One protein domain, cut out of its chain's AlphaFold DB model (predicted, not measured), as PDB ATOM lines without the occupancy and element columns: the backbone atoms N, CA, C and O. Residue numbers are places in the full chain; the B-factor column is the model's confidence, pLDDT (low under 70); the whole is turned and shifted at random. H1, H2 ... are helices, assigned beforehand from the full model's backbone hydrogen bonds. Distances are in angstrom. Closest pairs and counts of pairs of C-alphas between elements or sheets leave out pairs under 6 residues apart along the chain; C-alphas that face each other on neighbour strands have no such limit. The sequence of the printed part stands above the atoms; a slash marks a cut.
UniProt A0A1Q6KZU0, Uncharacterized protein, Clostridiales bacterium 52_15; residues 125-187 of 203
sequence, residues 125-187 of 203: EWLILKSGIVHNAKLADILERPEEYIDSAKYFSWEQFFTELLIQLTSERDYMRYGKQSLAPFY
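What this domain is: This is residues 125 to 187 of the 203 residues of an uncharacterized protein of Clostridiales bacterium 52_15 (UniProt A0A1Q6KZU0). This model has little regular structure: two short helices, H1 and H2, and one longer helix, H3, with a long loop at either end of H3. H1 packs steeply on H3, and H2 is near both. Expect 63 printed residues, all helix by class, with 25 in the named helices H1, H2 and H3 in that order, and no named strand. The whole is compact, with a radius of gyration of the C-alphas of 11.6 A and spans of 32 by 23 by 19 A.

Where its parts are: Find C-alpha 125 at (45.512, 22.363, -2.420); there H1 begins, residues 125 to 130. Next look at H2, residues 139 to 144. H3, residues 158 to 170, runs 18.2 A to C-alpha 170 at (55.860, 22.837, -8.167).

How they stand to each other: H1 and H3 touch, closest at the C-alphas of Glu 125 and Phe 162, 5.7 A apart. Their tilt of 68 degrees is steep, only just short of about perpendicular, and they run the same way. H1 and H2 are close but not clearly touching; their closest C-alphas, of Lys 130 and Leu 143, are 7.2 A apart. H2 and H3 are near each other, with 5 pairs of C-alphas within 10 A. In H1, H2 and H3 every O i to N i+4 pair is within hydrogen-bond range.

The domain as a whole: The C-alphas farthest apart, of Ala 153 and Pro 185, are 34.2 A apart. The printed part has no cut. The link from H2 to H3 is long. Residues 152 to 153 have pLDDT under 70.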
ATOM      1  N   GLU A 125      44.162  21.812  -2.236       91.06
ATOM      2  CA  GLU A 125      45.512  22.363  -2.420       91.06
ATOM      3  C   GLU A 125      46.115  22.883  -1.121       91.06
ATOM      4  O   GLU A 125      47.307  22.675  -0.876       91.06
ATOM      5  N   TRP A 126      45.302  23.507  -0.268       89.19
ATOM      6  CA  TRP A 126      45.729  23.879   1.075       89.19
ATOM      7  C   TRP A 126      46.183  22.651   1.868       89.19
ATOM      8  O   TRP A 126      47.255  22.681   2.470       89.19
ATOM      9  N   LEU A 127      45.447  21.537   1.790       88.69
ATOM     10  CA  LEU A 127      45.810  20.298   2.477       88.69
ATOM     11  C   LEU A 127      47.159  19.739   1.984       88.69
ATOM     12  O   LEU A 127      47.991  19.309   2.788       88.69
ATOM     13  N   ILE A 128      47.426  19.798   0.674       92.88
ATOM     14  CA  ILE A 128      48.732  19.423   0.105       92.88
ATOM     15  C   ILE A 128      49.848  20.334   0.626       92.88
ATOM     16  O   ILE A 128      50.911  19.837   1.004       92.88
ATOM     17  N   LEU A 129      49.625  21.646   0.680       92.12
ATOM     18  CA  LEU A 129      50.607  22.598   1.202       92.12
ATOM     19  C   LEU A 129      50.870  22.370   2.702       92.12
ATOM     20  O   LEU A 129      52.030  22.269   3.105       92.12
ATOM     21  N   LYS A 130      49.814  22.189   3.504       89.12
ATOM     22  CA  LYS A 130      49.883  21.906   4.947       89.12
ATOM     23  C   LYS A 130      50.598  20.593   5.258       89.12
ATOM     24  O   LYS A 130      51.331  20.509   6.238       89.12
ATOM     25  N   SER A 131      50.449  19.578   4.406       91.06
ATOM     26  CA  SER A 131      51.097  18.270   4.589       91.06
ATOM     27  C   SER A 131      52.628  18.301   4.556       91.06
ATOM     28  O   SER A 131      53.280  17.337   4.961       91.06
ATOM     29  N   GLY A 132      53.226  19.384   4.051       90.94
ATOM     30  CA  GLY A 132      54.674  19.487   3.905       90.94
ATOM     31  C   GLY A 132      55.245  18.584   2.808       90.94
ATOM     32  O   GLY A 132      56.448  18.338   2.797       90.94
ATOM     33  N   ILE A 133      54.419  18.089   1.874       92.81
ATOM     34  CA  ILE A 133      54.895  17.445   0.634       92.81
ATOM     35  C   ILE A 133      55.744  18.430  -0.187       92.81
ATOM     36  O   ILE A 133      56.743  18.049  -0.801       92.81
ATOM     37  N   VAL A 134      55.344  19.703  -0.190       91.06
ATOM     38  CA  VAL A 134      56.044  20.794  -0.866       91.06
ATOM     39  C   VAL A 134      56.734  21.660   0.184       91.06
ATOM     40  O   VAL A 134      56.102  22.129   1.125       91.06
ATOM     41  N   HIS A 135      58.039  21.886   0.022       85.12
ATOM     42  CA  HIS A 135      58.830  22.679   0.961       85.12
ATOM     43  C   HIS A 135      59.122  24.070   0.402       85.12
ATOM     44  O   HIS A 135      59.720  24.208  -0.666       85.12
ATOM     45  N   ASN A 136      58.765  25.103   1.163       85.69
ATOM     46  CA  ASN A 136      59.195  26.476   0.928       85.69
ATOM     47  C   ASN A 136      59.342  27.195   2.277       85.69
ATOM     48  O   ASN A 136      58.502  27.029   3.156       85.69
ATOM     49  N   ALA A 137      60.404  27.991   2.433       82.94
ATOM     50  CA  ALA A 137      60.720  28.684   3.683       82.94
ATOM     51  C   ALA A 137      59.609  29.636   4.160       82.94
ATOM     52  O   ALA A 137      59.463  29.830   5.357       82.94
ATOM     53  N   LYS A 138      58.821  30.196   3.235       83.00
ATOM     54  CA  LYS A 138      57.716  31.119   3.533       83.00
ATOM     55  C   LYS A 138      56.362  30.424   3.664       83.00
ATOM     56  O   LYS A 138      55.368  31.086   3.925       83.00
ATOM     57  N   LEU A 139      56.290  29.111   3.423       86.50
ATOM     58  CA  LEU A 139      55.002  28.418   3.377       86.50
ATOM     59  C   LEU A 139      54.330  28.373   4.749       86.50
ATOM     60  O   LEU A 139      53.118  28.526   4.815       86.50
ATOM     61  N   ALA A 140      55.111  28.211   5.820       83.75
ATOM     62  CA  ALA A 140      54.591  28.246   7.184       83.75
ATOM     63  C   ALA A 140      53.903  29.590   7.476       83.75
ATOM     64  O   ALA A 140      52.733  29.599   7.836       83.75
ATOM     65  N   ASP A 141      54.585  30.704   7.190       84.56
ATOM     66  CA  ASP A 141      54.045  32.054   7.395       84.56
ATOM     67  C   ASP A 141      52.777  32.309   6.557       84.56
ATOM     68  O   ASP A 141      51.831  32.941   7.022       84.56
ATOM     69  N   ILE A 142      52.741  31.809   5.313       84.94
ATOM     70  CA  ILE A 142      51.577  31.949   4.421       84.94
ATOM     71  C   ILE A 142      50.384  31.135   4.929       84.94
ATOM     72  O   ILE A 142      49.254  31.601   4.827       84.94
ATOM     73  N   LEU A 143      50.611  29.919   5.429       82.94
ATOM     74  CA  LEU A 143      49.540  29.065   5.947       82.94
ATOM     75  C   LEU A 143      49.017  29.555   7.302       82.94
ATOM     76  O   LEU A 143      47.844  29.349   7.589       82.94
ATOM     77  N   GLU A 144      49.857  30.209   8.107       81.44
ATOM     78  CA  GLU A 144      49.457  30.801   9.387       81.44
ATOM     79  C   GLU A 144      48.628  32.079   9.198       81.44
ATOM     80  O   GLU A 144      47.697  32.325   9.960       81.44
ATOM     81  N   ARG A 145      48.966  32.904   8.194       78.19
ATOM     82  CA  ARG A 145      48.337  34.222   7.975       78.19
ATOM     83  C   ARG A 145      47.960  34.449   6.506       78.19
ATOM     84  O   ARG A 145      48.411  35.428   5.902       78.19
ATOM     85  N   PRO A 146      47.167  33.557   5.882       77.81
ATOM     86  CA  PRO A 146      46.856  33.618   4.452       77.81
ATOM     87  C   PRO A 146      46.191  34.938   4.043       77.81
ATOM     88  O   PRO A 146      46.428  35.435   2.944       77.81
ATOM     89  N   GLU A 147      45.425  35.568   4.929       75.00
ATOM     90  CA  GLU A 147      44.781  36.862   4.712       75.00
ATOM     91  C   GLU A 147      45.760  38.014   4.436       75.00
ATOM     92  O   GLU A 147      45.375  38.986   3.785       75.00
ATOM     93  N   GLU A 148      47.018  37.913   4.879       79.88
ATOM     94  CA  GLU A 148      48.053  38.912   4.580       79.88
ATOM     95  C   GLU A 148      48.626  38.765   3.163       79.88
ATOM     96  O   GLU A 148      49.198  39.713   2.623       79.88
ATOM     97  N   TYR A 149      48.456  37.592   2.548       77.50
ATOM     98  CA  TYR A 149      49.020  37.251   1.240       77.50
ATOM     99  C   TYR A 149      47.965  37.167   0.131       77.50
ATOM    100  O   TYR A 149      48.298  37.326  -1.048       77.50
ATOM    101  N   ILE A 150      46.698  36.926   0.479       77.25
ATOM    102  CA  ILE A 150      45.611  36.852  -0.494       77.25
ATOM    103  C   ILE A 150      45.177  38.266  -0.887       77.25
ATOM    104  O   ILE A 150      44.408  38.938  -0.198       77.25
ATOM    105  N   ASP A 151      45.604  38.688  -2.074       76.06
ATOM    106  CA  ASP A 151      45.083  39.898  -2.700       76.06
ATOM    107  C   ASP A 151      43.647  39.669  -3.197       76.06
ATOM    108  O   ASP A 151      43.407  38.989  -4.197       76.06
ATOM    109  N   SER A 152      42.682  40.278  -2.504       65.44
ATOM    110  CA  SER A 152      41.256  40.213  -2.847       65.44
ATOM    111  C   SER A 152      40.892  40.808  -4.214       65.44
ATOM    112  O   SER A 152      39.807  40.526  -4.719       65.44
ATOM    113  N   ALA A 153      41.766  41.624  -4.815       68.25
ATOM    114  CA  ALA A 153      41.602  42.107  -6.184       68.25
ATOM    115  C   ALA A 153      42.048  41.064  -7.221       68.25
ATOM    116  O   ALA A 153      41.569  41.083  -8.354       68.25
ATOM    117  N   LYS A 154      42.946  40.148  -6.835       73.31
ATOM    118  CA  LYS A 154      43.495  39.099  -7.702       73.31
ATOM    119  C   LYS A 154      42.754  37.765  -7.566       73.31
ATOM    120  O   LYS A 154      42.556  37.081  -8.569       73.31
ATOM    121  N   TYR A 155      42.339  37.399  -6.355       74.94
ATOM    122  CA  TYR A 155      41.747  36.094  -6.057       74.94
ATOM    123  C   TYR A 155      40.317  36.217  -5.541       74.94
ATOM    124  O   TYR A 155      40.034  36.950  -4.593       74.94
ATOM    125  N   PHE A 156      39.413  35.447  -6.147       70.81
ATOM    126  CA  PHE A 156      38.008  35.385  -5.748       70.81
ATOM    127  C   PHE A 156      37.788  34.493  -4.513       70.81
ATOM    128  O   PHE A 156      36.881  34.742  -3.717       70.81
ATOM    129  N   SER A 157      38.632  33.475  -4.324       73.38
ATOM    130  CA  SER A 157      38.569  32.527  -3.208       73.38
ATOM    131  C   SER A 157      39.962  32.123  -2.721       73.38
ATOM    132  O   SER A 157      40.959  32.279  -3.433       73.38
ATOM    133  N   TRP A 158      40.019  31.573  -1.506       77.94
ATOM    134  CA  TRP A 158      41.240  31.005  -0.930       77.94
ATOM    135  C   TRP A 158      41.743  29.808  -1.748       77.94
ATOM    136  O   TRP A 158      42.934  29.704  -2.020       77.94
ATOM    137  N   GLU A 159      40.829  28.972  -2.243       81.75
ATOM    138  CA  GLU A 159      41.127  27.861  -3.157       81.75
ATOM    139  C   GLU A 159      41.908  28.327  -4.399       81.75
ATOM    140  O   GLU A 159      42.901  27.708  -4.784       81.75
ATOM    141  N   GLN A 160      41.504  29.448  -5.013       83.50
ATOM    142  CA  GLN A 160      42.198  29.992  -6.182       83.50
ATOM    143  C   GLN A 160      43.635  30.405  -5.834       83.50
ATOM    144  O   GLN A 160      44.556  30.137  -6.607       83.50
ATOM    145  N   PHE A 161      43.829  31.019  -4.665       86.69
ATOM    146  CA  PHE A 161      45.151  31.391  -4.171       86.69
ATOM    147  C   PHE A 161      46.031  30.164  -3.909       86.69
ATOM    148  O   PHE A 161      47.141  30.096  -4.435       86.69
ATOM    149  N   PHE A 162      45.541  29.174  -3.156       88.62
ATOM    150  CA  PHE A 162      46.312  27.967  -2.845       88.62
ATOM    151  C   PHE A 162      46.611  27.132  -4.091       88.62
ATOM    152  O   PHE A 162      47.705  26.581  -4.202       88.62
ATOM    153  N   THR A 163      45.698  27.110  -5.067       91.06
ATOM    154  CA  THR A 163      45.945  26.502  -6.380       91.06
ATOM    155  C   THR A 163      47.105  27.184  -7.097       91.06
ATOM    156  O   THR A 163      48.037  26.507  -7.531       91.06
ATOM    157  N   GLU A 164      47.083  28.515  -7.223       91.56
ATOM    158  CA  GLU A 164      48.160  29.243  -7.903       91.56
ATOM    159  C   GLU A 164      49.494  29.076  -7.162       91.56
ATOM    160  O   GLU A 164      50.514  28.793  -7.793       91.56
ATOM    161  N   LEU A 165      49.480  29.166  -5.829       91.62
ATOM    162  CA  LEU A 165      50.659  28.972  -4.991       91.62
ATOM    163  C   LEU A 165      51.258  27.571  -5.176       91.62
ATOM    164  O   LEU A 165      52.460  27.440  -5.399       91.62
ATOM    165  N   LEU A 166      50.438  26.519  -5.134       93.88
ATOM    166  CA  LEU A 166      50.904  25.143  -5.301       93.88
ATOM    167  C   LEU A 166      51.469  24.893  -6.709       93.88
ATOM    168  O   LEU A 166      52.504  24.237  -6.848       93.88
ATOM    169  N   ILE A 167      50.848  25.454  -7.752       94.00
ATOM    170  CA  ILE A 167      51.374  25.396  -9.125       94.00
ATOM    171  C   ILE A 167      52.735  26.097  -9.208       94.00
ATOM    172  O   ILE A 167      53.678  25.526  -9.752       94.00
ATOM    173  N   GLN A 168      52.868  27.297  -8.639       92.88
ATOM    174  CA  GLN A 168      54.126  28.051  -8.639       92.88
ATOM    175  C   GLN A 168      55.242  27.319  -7.888       92.88
ATOM    176  O   GLN A 168      56.373  27.264  -8.357       92.88
ATOM    177  N   LEU A 169      54.942  26.716  -6.738       91.94
ATOM    178  CA  LEU A 169      55.943  25.991  -5.950       91.94
ATOM    179  C   LEU A 169      56.400  24.681  -6.606       91.94
ATOM    180  O   LEU A 169      57.467  24.164  -6.271       91.94
ATOM    181  N   THR A 170      55.605  24.132  -7.522       93.38
ATOM    182  CA  THR A 170      55.860  22.837  -8.167       93.38
ATOM    183  C   THR A 170      56.267  22.963  -9.638       93.38
ATOM    184  O   THR A 170      56.602  21.953 -10.257       93.38
ATOM    185  N   SER A 171      56.294  24.176 -10.202       90.81
ATOM    186  CA  SER A 171      56.554  24.418 -11.630       90.81
ATOM    187  C   SER A 171      57.942  23.966 -12.077       90.81
ATOM    188  O   SER A 171      58.080  23.415 -13.167       90.81
ATOM    189  N   GLU A 172      58.949  24.155 -11.223       87.94
ATOM    190  CA  GLU A 172      60.358  23.848 -11.507       87.94
ATOM    191  C   GLU A 172      60.671  22.343 -11.501       87.94
ATOM    192  O   GLU A 172      61.731  21.919 -11.961       87.94
ATOM    193  N   ARG A 173      59.790  21.510 -10.931       89.25
ATOM    194  CA  ARG A 173      60.039  20.078 -10.722       89.25
ATOM    195  C   ARG A 173      58.980  19.244 -11.426       89.25
ATOM    196  O   ARG A 173      57.942  18.924 -10.852       89.25
ATOM    197  N   ASP A 174      59.289  18.819 -12.647       89.31
ATOM    198  CA  ASP A 174      58.354  18.102 -13.526       89.31
ATOM    199  C   ASP A 174      57.687  16.885 -12.877       89.31
ATOM    200  O   ASP A 174      56.489  16.673 -13.047       89.31
ATOM    201  N   TYR A 175      58.430  16.111 -12.081       91.25
ATOM    202  CA  TYR A 175      57.907  14.900 -11.440       91.25
ATOM    203  C   TYR A 175      56.847  15.174 -10.359       91.25
ATOM    204  O   TYR A 175      56.088  14.269 -10.014       91.25
ATOM    205  N   MET A 176      56.796  16.394  -9.813       92.88
ATOM    206  CA  MET A 176      55.845  16.806  -8.773       92.88
ATOM    207  C   MET A 176      54.973  17.986  -9.199       92.88
ATOM    208  O   MET A 176      54.315  18.588  -8.354       92.88
ATOM    209  N   ARG A 177      54.941  18.325 -10.490       94.12
ATOM    210  CA  ARG A 177      54.116  19.421 -11.000       94.12
ATOM    211  C   ARG A 177      52.648  19.186 -10.639       94.12
ATOM    212  O   ARG A 177      52.096  18.126 -10.936       94.12
ATOM    213  N   TYR A 178      52.027  20.160  -9.979       95.12
ATOM    214  CA  TYR A 178      50.624  20.061  -9.593       95.12
ATOM    215  C   TYR A 178      49.697  20.274 -10.793       95.12
ATOM    216  O   TYR A 178      49.887  21.196 -11.588       95.12
ATOM    217  N   GLY A 179      48.672  19.429 -10.899       91.94
ATOM    218  CA  GLY A 179      47.604  19.545 -11.881       91.94
ATOM    219  C   GLY A 179      46.250  19.392 -11.203       91.94
ATOM    220  O   GLY A 179      45.969  18.353 -10.612       91.94
ATOM    221  N   LYS A 180      45.383  20.403 -11.325       88.44
ATOM    222  CA  LYS A 180      44.051  20.389 -10.699       88.44
ATOM    223  C   LYS A 180      43.165  19.244 -11.204       88.44
ATOM    224  O   LYS A 180      42.408  18.660 -10.447       88.44
ATOM    225  N   GLN A 181      43.302  18.898 -12.483       90.25
ATOM    226  CA  GLN A 181      42.527  17.822 -13.106       90.25
ATOM    227  C   GLN A 181      43.077  16.422 -12.794       90.25
ATOM    228  O   GLN A 181      42.341  15.443 -12.835       90.25
ATOM    229  N   SER A 182      44.380  16.304 -12.529       91.88
ATOM    230  CA  SER A 182      45.027  15.016 -12.282       91.88
ATOM    231  C   SER A 182      46.359  15.203 -11.564       91.88
ATOM    232  O   SER A 182      47.189  16.021 -11.974       91.88
ATOM    233  N   LEU A 183      46.573  14.411 -10.518       92.50
ATOM    234  CA  LEU A 183      47.797  14.370  -9.733       92.50
ATOM    235  C   LEU A 183      48.909  13.609 -10.451       92.50
ATOM    236  O   LEU A 183      48.708  12.537 -11.023       92.50
ATOM    237  N   ALA A 184      50.132  14.122 -10.320       93.44
ATOM    238  CA  ALA A 184      51.320  13.352 -10.650       93.44
ATOM    239  C   ALA A 184      51.448  12.126  -9.713       93.44
ATOM    240  O   ALA A 184      51.142  12.239  -8.520       93.44
ATOM    241  N   PRO A 185      51.984  10.981 -10.185       94.25
ATOM    242  CA  PRO A 185      52.184   9.788  -9.353       94.25
ATOM    243  C   PRO A 185      52.987  10.034  -8.070       94.25
ATOM    244  O   PRO A 185      52.811   9.312  -7.093       94.25
ATOM    245  N   PHE A 186      53.832  11.070  -8.055       95.12
ATOM    246  CA  PHE A 186      54.548  11.544  -6.871       95.12
ATOM    247  C   PHE A 186      53.623  11.755  -5.662       95.12
ATOM    248  O   PHE A 186      53.938  11.302  -4.565       95.12
ATOM    249  N   TYR A 187      52.456  12.374  -5.850       94.50
ATOM    250  CA  TYR A 187      51.518  12.648  -4.757       94.50
ATOM    251  C   TYR A 187      50.868  11.376  -4.200       94.50
ATOM    252  O   TYR A 187      50.547  11.319  -3.019       94.50
TER     253      TYR A 187